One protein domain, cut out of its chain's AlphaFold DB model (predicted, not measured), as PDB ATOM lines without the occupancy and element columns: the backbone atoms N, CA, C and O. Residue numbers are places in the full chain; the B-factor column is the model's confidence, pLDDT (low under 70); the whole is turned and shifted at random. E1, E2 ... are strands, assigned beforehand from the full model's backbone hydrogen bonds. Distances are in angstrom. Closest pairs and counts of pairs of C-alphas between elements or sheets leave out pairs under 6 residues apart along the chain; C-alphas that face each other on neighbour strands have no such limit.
ATOM      1  N   GLU A 172      48.853  12.480 102.147       49.28
ATOM      2  CA  GLU A 172      50.148  13.128 101.892       49.28
ATOM      3  C   GLU A 172      51.189  12.193 101.249       49.28
ATOM      4  O   GLU A 172      51.142  10.964 101.381       49.28
ATOM      5  N   ALA A 173      52.190  12.790 100.589       51.69
ATOM      6  CA  ALA A 173      53.268  12.119  99.853       51.69
ATOM      7  C   ALA A 173      54.309  11.407 100.751       51.69
ATOM      8  O   ALA A 173      55.515  11.556 100.578       51.69
ATOM      9  N   VAL A 174      53.844  10.598 101.700       59.56
ATOM     10  CA  VAL A 174      54.659   9.835 102.646       59.56
ATOM     11  C   VAL A 174      55.607   8.874 101.921       59.56
ATOM     12  O   VAL A 174      55.149   7.901 101.310       59.56
ATOM     13  N   VAL A 175      56.918   9.084 102.080       65.00
ATOM     14  CA  VAL A 175      57.955   8.098 101.729       65.00
ATOM     15  C   VAL A 175      58.018   7.029 102.825       65.00
ATOM     16  O   VAL A 175      58.174   7.355 104.004       65.00
ATOM     17  N   ARG A 176      57.938   5.753 102.439       67.31
ATOM     18  CA  ARG A 176      58.276   4.590 103.273       67.31
ATOM     19  C   ARG A 176      59.643   4.057 102.883       67.31
ATOM     20  O   ARG A 176      59.924   3.993 101.692       67.31
ATOM     21  N   VAL A 177      60.453   3.638 103.848       63.47
ATOM     22  CA  VAL A 177      61.771   3.029 103.604       63.47
ATOM     23  C   VAL A 177      61.727   1.557 104.012       63.47
ATOM     24  O   VAL A 177      61.313   1.242 105.127       63.47
ATOM     25  N   ILE A 178      62.121   0.666 103.102       63.78
ATOM     26  CA  ILE A 178      62.058  -0.794 103.238       63.78
ATOM     27  C   ILE A 178      63.469  -1.355 102.997       63.78
ATOM     28  O   ILE A 178      63.870  -1.521 101.841       63.78
ATOM     29  N   PRO A 179      64.271  -1.599 104.044       51.81
ATOM     30  CA  PRO A 179      65.575  -2.230 103.888       51.81
ATOM     31  C   PRO A 179      65.424  -3.733 103.599       51.81
ATOM     32  O   PRO A 179      64.417  -4.353 103.934       51.81
ATOM     33  N   TYR A 180      66.429  -4.331 102.967       57.19
ATOM     34  CA  TYR A 180      66.523  -5.774 102.723       57.19
ATOM     35  C   TYR A 180      68.008  -6.186 102.649       57.19
ATOM     36  O   TYR A 180      68.853  -5.306 102.500       57.19
ATOM     37  N   PRO A 181      68.372  -7.486 102.716       56.25
ATOM     38  CA  PRO A 181      69.758  -7.913 102.974       56.25
ATOM     39  C   PRO A 181      70.849  -7.297 102.081       56.25
ATOM     40  O   PRO A 181      71.976  -7.119 102.527       56.25
ATOM     41  N   ASN A 182      70.504  -6.934 100.840       69.62
ATOM     42  CA  ASN A 182      71.431  -6.387  99.849       69.62
ATOM     43  C   ASN A 182      70.986  -4.991  99.353       69.62
ATOM     44  O   ASN A 182      71.250  -4.646  98.197       69.62
ATOM     45  N   GLY A 183      70.236  -4.202 100.136       76.44
ATOM     46  CA  GLY A 183      69.747  -2.903  99.660       76.44
ATOM     47  C   GLY A 183      68.624  -2.233 100.456       76.44
ATOM     48  O   GLY A 183      68.325  -2.581 101.593       76.44
ATOM     49  N   VAL A 184      67.993  -1.237  99.830       76.00
ATOM     50  CA  VAL A 184      66.859  -0.489 100.392       76.00
ATOM     51  C   VAL A 184      65.904  -0.024  99.292       76.00
ATOM     52  O   VAL A 184      66.325   0.339  98.193       76.00
ATOM     53  N   GLU A 185      64.603  -0.036  99.572       81.56
ATOM     54  CA  GLU A 185      63.548   0.438  98.679       81.56
ATOM     55  C   GLU A 185      62.703   1.537  99.342       81.56
ATOM     56  O   GLU A 185      62.142   1.357 100.418       81.56
ATOM     57  N   PHE A 186      62.600   2.690  98.686       82.81
ATOM     58  CA  PHE A 186      61.746   3.811  99.061       82.81
ATOM     59  C   PHE A 186      60.424   3.697  98.297       82.81
ATOM     60  O   PHE A 186      60.446   3.608  97.071       82.81
ATOM     61  N   VAL A 187      59.274   3.715  98.972       77.94
ATOM     62  CA  VAL A 187      57.948   3.543  98.351       77.94
ATOM     63  C   VAL A 187      56.986   4.612  98.850       77.94
ATOM     64  O   VAL A 187      56.835   4.798 100.054       77.94
ATOM     65  N   SER A 188      56.280   5.290  97.949       76.19
ATOM     66  CA  SER A 188      55.201   6.209  98.339       76.19
ATOM     67  C   SER A 188      54.049   5.462  99.020       76.19
ATOM     68  O   SER A 188      53.659   4.382  98.558       76.19
ATOM     69  N   THR A 189      53.395   6.061 100.010       59.50
ATOM     70  CA  THR A 189      52.118   5.530 100.508       59.50
ATOM     71  C   THR A 189      51.071   5.529  99.382       59.50
ATOM     72  O   THR A 189      50.808   6.545  98.741       59.50
ATOM     73  N   GLY A 190      50.523   4.344  99.088       59.22
ATOM     74  CA  GLY A 190      49.655   4.096  97.928       59.22
ATOM     75  C   GLY A 190      50.359   3.572  96.664       59.22
ATOM     76  O   GLY A 190      49.689   3.369  95.657       59.22
ATOM     77  N   GLY A 191      51.678   3.331  96.684       59.16
ATOM     78  CA  GLY A 191      52.401   2.671  95.579       59.16
ATOM     79  C   GLY A 191      52.516   3.486  94.279       59.16
ATOM     80  O   GLY A 191      52.729   2.918  93.210       59.16
ATOM     81  N   LYS A 192      52.368   4.815  94.360       70.69
ATOM     82  CA  LYS A 192      52.486   5.775  93.250       70.69
ATOM     83  C   LYS A 192      53.913   5.862  92.678       70.69
ATOM     84  O   LYS A 192      54.059   6.075  91.472       70.69
ATOM     85  N   TYR A 193      54.940   5.679  93.510       77.25
ATOM     86  CA  TYR A 193      56.337   5.497  93.104       77.25
ATOM     87  C   TYR A 193      57.089   4.497  93.998       77.25
ATOM     88  O   TYR A 193      56.748   4.312  95.170       77.25
ATOM     89  N   SER A 194      58.147   3.903  93.441       83.62
ATOM     90  CA  SER A 194      59.212   3.197  94.153       83.62
ATOM     91  C   SER A 194      60.598   3.606  93.633       83.62
ATOM     92  O   SER A 194      60.775   3.919  92.455       83.62
ATOM     93  N   LEU A 195      61.597   3.596  94.512       86.44
ATOM     94  CA  LEU A 195      63.017   3.781  94.211       86.44
ATOM     95  C   LEU A 195      63.791   2.694  94.958       86.44
ATOM     96  O   LEU A 195      63.619   2.549  96.157       86.44
ATOM     97  N   ARG A 196      64.651   1.937  94.287       87.25
ATOM     98  CA  ARG A 196      65.360   0.787  94.853       87.25
ATOM     99  C   ARG A 196      66.864   0.920  94.652       87.25
ATOM    100  O   ARG A 196      67.314   1.094  93.518       87.25
ATOM    101  N   LEU A 197      67.612   0.800  95.744       85.31
ATOM    102  CA  LEU A 197      69.069   0.699  95.808       85.31
ATOM    103  C   LEU A 197      69.446  -0.750  96.079       85.31
ATOM    104  O   LEU A 197      69.010  -1.313  97.079       85.31
ATOM    105  N   GLN A 198      70.236  -1.365  95.206       85.50
ATOM    106  CA  GLN A 198      70.580  -2.780  95.304       85.50
ATOM    107  C   GLN A 198      72.074  -3.005  95.076       85.50
ATOM    108  O   GLN A 198      72.604  -2.594  94.049       85.50
ATOM    109  N   ILE A 199      72.736  -3.721  95.983       79.25
ATOM    110  CA  ILE A 199      74.036  -4.342  95.723       79.25
ATOM    111  C   ILE A 199      73.803  -5.481  94.721       79.25
ATOM    112  O   ILE A 199      73.041  -6.412  94.983       79.25
ATOM    113  N   ASP A 200      74.416  -5.381  93.542       70.44
ATOM    114  CA  ASP A 200      74.217  -6.349  92.455       70.44
ATOM    115  C   ASP A 200      75.086  -7.612  92.618       70.44
ATOM    116  O   ASP A 200      74.858  -8.611  91.926       70.44
ATOM    117  N   ARG A 201      76.125  -7.546  93.467       69.19
ATOM    118  CA  ARG A 201      77.192  -8.550  93.589       69.19
ATOM    119  C   ARG A 201      77.781  -8.635  94.997       69.19
ATOM    120  O   ARG A 201      78.720  -7.920  95.328       69.19
ATOM    121  N   ASP A 202      77.290  -9.596  95.762       62.69
ATOM    122  CA  ASP A 202      77.727  -9.890  97.134       62.69
ATOM    123  C   ASP A 202      79.171 -10.440  97.188       62.69
ATOM    124  O   ASP A 202      79.796 -10.480  98.242       62.69
ATOM    125  N   ASP A 203      79.721 -10.857  96.038       58.47
ATOM    126  CA  ASP A 203      81.103 -11.323  95.883       58.47
ATOM    127  C   ASP A 203      82.122 -10.191  95.651       58.47
ATOM    128  O   ASP A 203      83.296 -10.464  95.394       58.47
ATOM    129  N   GLN A 204      81.693  -8.924  95.696       58.50
ATOM    130  CA  GLN A 204      82.542  -7.761  95.431       58.50
ATOM    131  C   GLN A 204      82.302  -6.629  96.439       58.50
ATOM    132  O   GLN A 204      81.172  -6.444  96.883       58.50
ATOM    133  N   PRO A 205      83.326  -5.811  96.756       62.44
ATOM    134  CA  PRO A 205      83.141  -4.630  97.591       62.44
ATOM    135  C   PRO A 205      82.057  -3.709  97.014       62.44
ATOM    136  O   PRO A 205      82.124  -3.300  95.846       62.44
ATOM    137  N   ALA A 206      81.064  -3.392  97.839       73.75
ATOM    138  CA  ALA A 206      79.950  -2.521  97.507       73.75
ATOM    139  C   ALA A 206      79.471  -1.789  98.766       73.75
ATOM    140  O   ALA A 206      79.312  -2.397  99.818       73.75
ATOM    141  N   ALA A 207      79.215  -0.491  98.637       76.94
ATOM    142  CA  ALA A 207      78.526   0.320  99.635       76.94
ATOM    143  C   ALA A 207      77.684   1.414  98.964       76.94
ATOM    144  O   ALA A 207      77.943   1.808  97.813       76.94
ATOM    145  N   PHE A 208      76.693   1.896  99.709       84.81
ATOM    146  CA  PHE A 208      75.911   3.091  99.426       84.81
ATOM    147  C   PHE A 208      75.542   3.790 100.740       84.81
ATOM    148  O   PHE A 208      75.441   3.143 101.779       84.81
ATOM    149  N   ALA A 209      75.302   5.094 100.665       79.50
ATOM    150  CA  ALA A 209      74.718   5.898 101.728       79.50
ATOM    151  C   ALA A 209      73.629   6.794 101.135       79.50
ATOM    152  O   ALA A 209      73.746   7.240  99.988       79.50
ATOM    153  N   TYR A 210      72.569   7.050 101.895       85.56
ATOM    154  CA  TYR A 210      71.448   7.877 101.460       85.56
ATOM    155  C   TYR A 210      70.967   8.849 102.538       85.56
ATOM    156  O   TYR A 210      71.042   8.577 103.735       85.56
ATOM    157  N   GLU A 211      70.412   9.968 102.089       81.31
ATOM    158  CA  GLU A 211      69.812  11.018 102.908       81.31
ATOM    159  C   GLU A 211      68.427  11.358 102.336       81.31
ATOM    160  O   GLU A 211      68.264  11.477 101.119       81.31
ATOM    161  N   ILE A 212      67.422  11.502 103.207       78.75
ATOM    162  CA  ILE A 212      66.056  11.884 102.822       78.75
ATOM    163  C   ILE A 212      65.766  13.272 103.387       78.75
ATOM    164  O   ILE A 212      65.483  13.432 104.575       78.75
ATOM    165  N   ILE A 213      65.799  14.271 102.513       76.06
ATOM    166  CA  ILE A 213      65.476  15.656 102.835       76.06
ATOM    167  C   ILE A 213      63.975  15.845 102.614       76.06
ATOM    168  O   ILE A 213      63.453  15.664 101.508       76.06
ATOM    169  N   ARG A 214      63.272  16.183 103.696       68.50
ATOM    170  CA  ARG A 214      61.836  16.482 103.671       68.50
ATOM    171  C   ARG A 214      61.608  17.885 103.087       68.50
ATOM    172  O   ARG A 214      62.453  18.754 103.316       68.50
ATOM    173  N   PRO A 215      60.473  18.145 102.413       64.25
ATOM    174  CA  PRO A 215      60.039  19.519 102.179       64.25
ATOM    175  C   PRO A 215      59.898  20.248 103.526       64.25
ATOM    176  O   PRO A 215      59.496  19.650 104.530       64.25
ATOM    177  N   GLY A 216      60.277  21.527 103.561       51.28
ATOM    178  CA  GLY A 216      60.219  22.329 104.783       51.28
ATOM    179  C   GLY A 216      58.774  22.539 105.260       51.28
ATOM    180  O   GLY A 216      57.862  22.576 104.431       51.28
ATOM    181  N   PRO A 217      58.531  22.689 106.576       46.59
ATOM    182  CA  PRO A 217      57.216  23.089 107.061       46.59
ATOM    183  C   PRO A 217      56.851  24.471 106.507       46.59
ATOM    184  O   PRO A 217      57.696  25.363 106.440       46.59
ATOM    185  N   PHE A 218      55.576  24.657 106.161       44.84
ATOM    186  CA  PHE A 218      55.024  25.968 105.828       44.84
ATOM    187  C   PHE A 218      55.276  26.956 106.980       44.84
ATOM    188  O   PHE A 218      54.659  26.859 108.043       44.84
ATOM    189  N   GLU A 236      60.018  23.703  96.119       50.09
ATOM    190  CA  GLU A 236      60.157  23.602  97.592       50.09
ATOM    191  C   GLU A 236      59.275  22.485  98.212       50.09
ATOM    192  O   GLU A 236      59.337  22.230  99.412       50.09
ATOM    193  N   HIS A 237      58.473  21.788  97.393       51.69
ATOM    194  CA  HIS A 237      57.461  20.807  97.819       51.69
ATOM    195  C   HIS A 237      57.792  19.339  97.477       51.69
ATOM    196  O   HIS A 237      56.952  18.465  97.680       51.69
ATOM    197  N   GLU A 238      58.977  19.042  96.935       64.62
ATOM    198  CA  GLU A 238      59.361  17.679  96.529       64.62
ATOM    199  C   GLU A 238      60.197  16.980  97.611       64.62
ATOM    200  O   GLU A 238      61.111  17.578  98.184       64.62
ATOM    201  N   PHE A 239      59.937  15.692  97.863       70.19
ATOM    202  CA  PHE A 239      60.832  14.879  98.691       70.19
ATOM    203  C   PHE A 239      62.144  14.659  97.949       70.19
ATOM    204  O   PHE A 239      62.140  14.161  96.822       70.19
ATOM    205  N   ARG A 240      63.275  14.977  98.578       80.06
ATOM    206  CA  ARG A 240      64.590  14.821  97.954       80.06
ATOM    207  C   ARG A 240      65.340  13.652  98.575       80.06
ATOM    208  O   ARG A 240      65.538  13.613  99.785       80.06
ATOM    209  N   ILE A 241      65.773  12.711  97.740       85.62
ATOM    210  CA  ILE A 241      66.573  11.553  98.154       85.62
ATOM    211  C   ILE A 241      67.959  11.683  97.526       85.62
ATOM    212  O   ILE A 241      68.104  11.548  96.309       85.62
ATOM    213  N   ARG A 242      68.966  11.958  98.357       89.25
ATOM    214  CA  ARG A 242      70.383  12.003  97.972       89.25
ATOM    215  C   ARG A 242      71.032  10.651  98.203       89.25
ATOM    216  O   ARG A 242      70.768  10.017  99.219       89.25
ATOM    217  N   ILE A 243      71.867  10.206  97.268       90.31
ATOM    218  CA  ILE A 243      72.487   8.876  97.288       90.31
ATOM    219  C   ILE A 243      73.950   8.967  96.850       90.31
ATOM    220  O   ILE A 243      74.230   9.345  95.710       90.31
ATOM    221  N   VAL A 244      74.878   8.549  97.710       85.25
ATOM    222  CA  VAL A 244      76.285   8.298  97.361       85.25
ATOM    223  C   VAL A 244      76.484   6.790  97.215       85.25
ATOM    224  O   VAL A 244      76.060   6.033  98.083       85.25
ATOM    225  N   TYR A 245      77.083   6.318  96.116       89.56
ATOM    226  CA  TYR A 245      77.155   4.877  95.833       89.56
ATOM    227  C   TYR A 245      78.388   4.442  95.033       89.56
ATOM    228  O   TYR A 245      78.876   5.150  94.149       89.56
ATOM    229  N   SER A 246      78.874   3.238  95.332       82.88
ATOM    230  CA  SER A 246      80.024   2.599  94.674       82.88
ATOM    231  C   SER A 246      79.648   1.872  93.357       82.88
ATOM    232  O   SER A 246      78.464   1.738  93.031       82.88
ATOM    233  N   PRO A 247      80.617   1.371  92.557       77.94
ATOM    234  CA  PRO A 247      80.343   0.813  91.228       77.94
ATOM    235  C   PRO A 247      79.429  -0.413  91.136       77.94
ATOM    236  O   PRO A 247      78.908  -0.643  90.044       77.94
ATOM    237  N   ASN A 248      79.225  -1.136  92.240       79.69
ATOM    238  CA  ASN A 248      78.469  -2.393  92.323       79.69
ATOM    239  C   ASN A 248      77.050  -2.234  92.907       79.69
ATOM    240  O   ASN A 248      76.406  -3.228  93.246       79.69
ATOM    241  N   VAL A 249      76.564  -0.994  93.028       81.38
ATOM    242  CA  VAL A 249      75.193  -0.680  93.458       81.38
ATOM    243  C   VAL A 249      74.375  -0.176  92.265       81.38
ATOM    244  O   VAL A 249      74.781   0.775  91.589       81.38
ATOM    245  N   SER A 250      73.213  -0.786  92.016       87.12
ATOM    246  CA  SER A 250      72.223  -0.316  91.044       87.12
ATOM    247  C   SER A 250      71.109   0.504  91.696       87.12
ATOM    248  O   SER A 250      70.707   0.265  92.834       87.12
ATOM    249  N   ILE A 251      70.609   1.486  90.942       87.25
ATOM    250  CA  ILE A 251      69.516   2.388  91.322       87.25
ATOM    251  C   ILE A 251      68.390   2.202  90.301       87.25
ATOM    252  O   ILE A 251      68.633   2.283  89.095       87.25
ATOM    253  N   ARG A 252      67.163   1.930  90.754       85.69
ATOM    254  CA  ARG A 252      65.989   1.706  89.887       85.69
ATOM    255  C   ARG A 252      64.800   2.495  90.412       85.69
ATOM    256  O   ARG A 252      64.489   2.353  91.583       85.69
ATOM    257  N   ALA A 253      64.114   3.270  89.574       81.81
ATOM    258  CA  ALA A 253      62.908   3.993  89.986       81.81
ATOM    259  C   ALA A 253      61.721   3.700  89.066       81.81
ATOM    260  O   ALA A 253      61.838   3.816  87.844       81.81
ATOM    261  N   GLU A 254      60.570   3.392  89.651       79.19
ATOM    262  CA  GLU A 254      59.290   3.230  88.964       79.19
ATOM    263  C   GLU A 254      58.305   4.273  89.514       79.19
ATOM    264  O   GLU A 254      58.248   4.505  90.716       79.19
ATOM    265  N   ALA A 255      57.533   4.942  88.655       73.06
ATOM    266  CA  ALA A 255      56.538   5.920  89.100       73.06
ATOM    267  C   ALA A 255      55.405   6.086  88.084       73.06
ATOM    268  O   ALA A 255      55.634   6.115  86.866       73.06
ATOM    269  N   ILE A 256      54.182   6.255  88.592       68.88
ATOM    270  CA  ILE A 256      53.001   6.600  87.796       68.88
ATOM    271  C   ILE A 256      53.232   7.991  87.167       68.88
ATOM    272  O   ILE A 256      53.617   8.916  87.882       68.88
ATOM    273  N   PRO A 257      52.987   8.203  85.854       63.78
ATOM    274  CA  PRO A 257      53.392   9.433  85.158       63.78
ATOM    275  C   PRO A 257      52.921  10.745  85.788       63.78
ATOM    276  O   PRO A 257      53.663  11.721  85.762       63.78
ATOM    277  N   ALA A 258      51.714  10.763  86.362       63.91
ATOM    278  CA  ALA A 258      51.132  11.942  87.005       63.91
ATOM    279  C   ALA A 258      51.861  12.367  88.294       63.91
ATOM    280  O   ALA A 258      51.680  13.487  88.752       63.91
ATOM    281  N   ARG A 259      52.662  11.471  88.882       64.50
ATOM    282  CA  ARG A 259      53.302  11.619  90.197       64.50
ATOM    283  C   ARG A 259      54.837  11.463  90.109       64.50
ATOM    284  O   ARG A 259      55.526  11.428  91.119       64.50
ATOM    285  N   LYS A 260      55.400  11.473  88.884       65.19
ATOM    286  CA  LYS A 260      56.858  11.483  88.591       65.19
ATOM    287  C   LYS A 260      57.617  12.710  89.129       65.19
ATOM    288  O   LYS A 260      58.832  12.765  88.977       65.19
ATOM    289  N   TYR A 261      56.905  13.682  89.695       63.19
ATOM    290  CA  TYR A 261      57.443  14.923  90.250       63.19
ATOM    291  C   TYR A 261      57.330  14.994  91.777       63.19
ATOM    292  O   TYR A 261      57.698  15.998  92.347       63.19
ATOM    293  N   GLU A 262      56.831  13.972  92.476       66.31
ATOM    294  CA  GLU A 262      56.730  14.038  93.951       66.31
ATOM    295  C   GLU A 262      58.067  13.777  94.665       66.31
ATOM    296  O   GLU A 262      58.203  14.010  95.866       66.31
ATOM    297  N   ILE A 263      59.046  13.266  93.916       72.44
ATOM    298  CA  ILE A 263      60.326  12.759  94.398       72.44
ATOM    299  C   ILE A 263      61.445  13.237  93.463       72.44
ATOM    300  O   ILE A 263      61.478  12.892  92.278       72.44
ATOM    301  N   LEU A 264      62.390  13.983  94.029       80.38
ATOM    302  CA  LEU A 264      63.633  14.407  93.399       80.38
ATOM    303  C   LEU A 264      64.762  13.473  93.844       80.38
ATOM    304  O   LEU A 264      65.083  13.392  95.028       80.38
ATOM    305  N   VAL A 265      65.387  12.767  92.904       85.12
ATOM    306  CA  VAL A 265      66.491  11.851  93.215       85.12
ATOM    307  C   VAL A 265      67.812  12.490  92.795       85.12
ATOM    308  O   VAL A 265      68.025  12.813  91.628       85.12
ATOM    309  N   GLU A 266      68.707  12.673  93.758       88.06
ATOM    310  CA  GLU A 266      70.051  13.222  93.588       88.06
ATOM    311  C   GLU A 266      71.064  12.091  93.804       88.06
ATOM    312  O   GLU A 266      71.057  11.417  94.829       88.06
ATOM    313  N   THR A 267      71.942  11.835  92.834       91.56
ATOM    314  CA  THR A 267      72.871  10.692  92.891       91.56
ATOM    315  C   THR A 267      74.313  11.099  92.635       91.56
ATOM    316  O   THR A 267      74.599  11.952  91.788       91.56
ATOM    317  N   ARG A 268      75.235  10.472  93.363       92.88
ATOM    318  CA  ARG A 268      76.676  10.652  93.232       92.88
ATOM    319  C   ARG A 268      77.372   9.297  93.239       92.88
ATOM    320  O   ARG A 268      77.463   8.626  94.261       92.88
ATOM    321  N   LYS A 269      77.910   8.912  92.083       91.25
ATOM    322  CA  LYS A 269      78.757   7.727  91.970       91.25
ATOM    323  C   LYS A 269      80.179   8.034  92.449       91.25
ATOM    324  O   LYS A 269      80.776   9.012  91.996       91.25
ATOM    325  N   VAL A 270      80.720   7.186  93.317       81.62
ATOM    326  CA  VAL A 270      82.132   7.171  93.732       81.62
ATOM    327  C   VAL A 270      82.832   5.915  93.204       81.62
ATOM    328  O   VAL A 270      82.181   4.992  92.702       81.62
ATOM    329  N   TYR A 271      84.168   5.899  93.231       80.88
ATOM    330  CA  TYR A 271      84.963   4.839  92.599       80.88
ATOM    331  C   TYR A 271      85.475   3.786  93.583       80.88
ATOM    332  O   TYR A 271      85.613   2.629  93.181       80.88
ATOM    333  N   ARG A 272      85.732   4.149  94.846       67.69
ATOM    334  CA  ARG A 272      86.073   3.204  95.919       67.69
ATOM    335  C   ARG A 272      84.895   3.033  96.871       67.69
ATOM    336  O   ARG A 272      83.982   3.852  96.900       67.69
ATOM    337  N   VAL A 273      84.919   1.944  97.634       66.31
ATOM    338  CA  VAL A 273      83.949   1.704  98.713       66.31
ATOM    339  C   VAL A 273      84.216   2.648  99.880       66.31
ATOM    340  O   VAL A 273      83.281   3.253 100.380       66.31
ATOM    341  N   ASP A 274      85.487   2.872 100.210       72.88
ATOM    342  CA  ASP A 274      85.929   3.775 101.286       72.88
ATOM    343  C   ASP A 274      85.616   5.265 101.008       72.88
ATOM    344  O   ASP A 274      85.679   6.088 101.916       72.88
ATOM    345  N   ASP A 275      85.268   5.614  99.760       73.00
ATOM    346  CA  ASP A 275      84.787   6.950  99.370       73.00
ATOM    347  C   ASP A 275      83.269   7.127  99.645       73.00
ATOM    348  O   ASP A 275      82.717   8.201  99.403       73.00
ATOM    349  N   VAL A 276      82.560   6.068 100.060       74.94
ATOM    350  CA  VAL A 276      81.155   6.131 100.487       74.94
ATOM    351  C   VAL A 276      81.135   6.483 101.978       74.94
ATOM    352  O   VAL A 276      81.744   5.763 102.770       74.94
ATOM    353  N   PRO A 277      80.447   7.559 102.397       75.50
ATOM    354  CA  PRO A 277      80.412   7.943 103.803       75.50
ATOM    355  C   PRO A 277      79.570   6.943 104.616       75.50
ATOM    356  O   PRO A 277      78.668   6.316 104.055       75.50
ATOM    357  N   PRO A 278      79.791   6.807 105.936       69.19
ATOM    358  CA  PRO A 278      78.917   6.012 106.793       69.19
ATOM    359  C   PRO A 278      77.454   6.469 106.690       69.19
ATOM    360  O   PRO A 278      77.171   7.671 106.690       69.19
ATOM    361  N   GLN A 279      76.517   5.521 106.624       75.19
ATOM    362  CA  GLN A 279      75.082   5.813 106.567       75.19
ATOM    363  C   GLN A 279      74.657   6.677 107.769       75.19
ATOM    364  O   GLN A 279      74.895   6.309 108.915       75.19
ATOM    365  N   GLY A 280      74.015   7.819 107.503       62.69
ATOM    366  CA  GLY A 280      73.647   8.813 108.524       62.69
ATOM    367  C   GLY A 280      74.619   9.994 108.656       62.69
ATOM    368  O   GLY A 280      74.306  10.945 109.366       62.69
ATOM    369  N   SER A 281      75.753   9.983 107.947       71.75
ATOM    370  CA  SER A 281      76.591  11.180 107.761       71.75
ATOM    371  C   SER A 281      75.872  12.216 106.885       71.75
ATOM    372  O   SER A 281      75.114  11.826 105.993       71.75
ATOM    373  N   SER A 282      76.149  13.517 107.068       77.06
ATOM    374  CA  SER A 282      75.729  14.532 106.080       77.06
ATOM    375  C   SER A 282      76.329  14.205 104.712       77.06
ATOM    376  O   SER A 282      77.474  13.753 104.607       77.06
ATOM    377  N   LEU A 283      75.542  14.436 103.660       82.50
ATOM    378  CA  LEU A 283      75.969  14.265 102.277       82.50
ATOM    379  C   LEU A 283      76.200  15.609 101.553       82.50
ATOM    380  O   LEU A 283      76.387  15.613 100.337       82.50
ATOM    381  N   ASP A 284      76.204  16.740 102.269       81.69
ATOM    382  CA  ASP A 284      76.274  18.089 101.678       81.69
ATOM    383  C   ASP A 284      77.592  18.388 100.939       81.69
ATOM    384  O   ASP A 284      77.594  19.161  99.981       81.69
ATOM    385  N   ASP A 285      78.694  17.728 101.314       80.19
ATOM    386  CA  ASP A 285      80.009  17.883 100.669       80.19
ATOM    387  C   ASP A 285      80.075  17.296  99.238       80.19
ATOM    388  O   ASP A 285      81.057  17.491  98.512       80.19
ATOM    389  N   TYR A 286      79.044  16.566  98.794       84.44
ATOM    390  CA  TYR A 286      79.032  15.882  97.500       84.44
ATOM    391  C   TYR A 286      78.320  16.686  96.403       84.44
ATOM    392  O   TYR A 286      77.180  17.124  96.532       84.44
ATOM    393  N   THR A 287      78.950  16.794  95.226       84.38
ATOM    394  CA  THR A 287      78.284  17.329  94.025       84.38
ATOM    395  C   THR A 287      77.435  16.248  93.351       84.38
ATOM    396  O   THR A 287      77.976  15.330  92.718       84.38
ATOM    397  N   PHE A 288      76.112  16.369  93.469       86.19
ATOM    398  CA  PHE A 288      75.136  15.424  92.922       86.19
ATOM    399  C   PHE A 288      74.793  15.658  91.447       86.19
ATOM    400  O   PHE A 288      74.903  16.758  90.910       86.19
ATOM    401  N   THR A 289      74.313  14.593  90.807       80.38
ATOM    402  CA  THR A 289      73.657  14.616  89.495       80.38
ATOM    403  C   THR A 289      72.196  14.197  89.639       80.38
ATOM    404  O   THR A 289      71.895  13.251  90.371       80.38
ATOM    405  N   TYR A 290      71.287  14.884  88.945       76.31
ATOM    406  CA  TYR A 290      69.862  14.549  88.971       76.31
ATOM    407  C   TYR A 290      69.592  13.208  88.287       76.31
ATOM    408  O   TYR A 290      69.871  13.028  87.101       76.31
ATOM    409  N   PHE A 291      68.994  12.286  89.033       67.19
ATOM    410  CA  PHE A 291      68.477  11.032  88.516       67.19
ATOM    411  C   PHE A 291      67.020  11.243  88.095       67.19
ATOM    412  O   PHE A 291      66.106  11.385  88.907       67.19
ATOM    413  N   ASN A 292      66.805  11.322  86.786       59.69
ATOM    414  CA  ASN A 292      65.534  11.736  86.221       59.69
ATOM    415  C   ASN A 292      64.580  10.540  86.050       59.69
ATOM    416  O   ASN A 292      64.702   9.754  85.111       59.69
TER     417      ASN A 292
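Overview. This is residues 172 to 218 and 236 to 292 of the 702 residues of an uncharacterized protein of Candidatus Nitrosocosmicus oleophilus (UniProt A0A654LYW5). Two four-stranded sheets, E1 E2 E3 E6 and E4 E5 E7 E8, lie face to face as a sandwich, their strands running nearly along one another, and the long stretch of residues 270 to 288 swings round the outside of the second sheet before the short strand E8. The printed part has 104 residues, with no named helix and eight named strands, E1 to E8, in order along the chain. The first sheet, in the order E1, E2, E3, E6, is antiparallel; the second, in the order E4, E5, E7, E8, is mixed. The class is all strand, though under half of the residues, 49 of 104, are in named elements. The whole is compact, with a radius of gyration of the C-alphas of 13.7 A, and only just elongated, spanning 40 by 26 by 21 A.

Along the chain. In the first sheet, E1 is residues 175 to 180, beginning at C-alpha 175 at (57.955, 8.098, 101.729). E2 is residues 183 to 188, E3 is residues 193 to 199, 20.4 A long, and E6 is residues 249 to 255, 20.3 A. In the second, E4 is residues 208 to 213, E5 is residues 239 to 245, 19.4 A, and E7 is residues 263 to 269, 19.3 A. E8 is residues 289 to 291, ending at C-alpha 291 at (68.477, 11.032, 88.516).

Arrangement. E1, E2 and E3 form a meander, each strand the antiparallel neighbour of the one before; E1 and E2, and E2 and E3, are hairpins. N 178 and O 185 are 2.8 A apart between E1 and E2, and N 186 and O 195 are 2.7 A apart between E2 and E3, both within hydrogen-bond range. E6 is an edge strand antiparallel to E3, with N 196 and O 252 at 2.7 A. The two sheets of the sandwich have 35 pairs of C-alphas within 10 A, and their strands stand at 15 degrees. E3 and E4 are near each other, with 5 pairs of C-alphas within 10 A. E4 is antiparallel to E5, with N 211 and O 242 at 2.9 A. E5 is parallel to E7 at 15 degrees, with N 243 and O 266 at 2.8 A. E7 and E8 are a hairpin, with N 267 and O 289 at 2.8 A. E5 and E6 meet only through their link.

Size, cuts and confidence. The two C-alphas farthest apart are those of Asp 203 and Phe 218, 46.6 A. Residues 219 to 235 are not printed, and C-alphas 218 and 236 are 10.0 A apart across this cut. The link E7 to E8, 19 residues, is long. Mean pLDDT of the printed part is 73.2; 40 residues are under 70, among them residues 172 to 182 and 256 to 262.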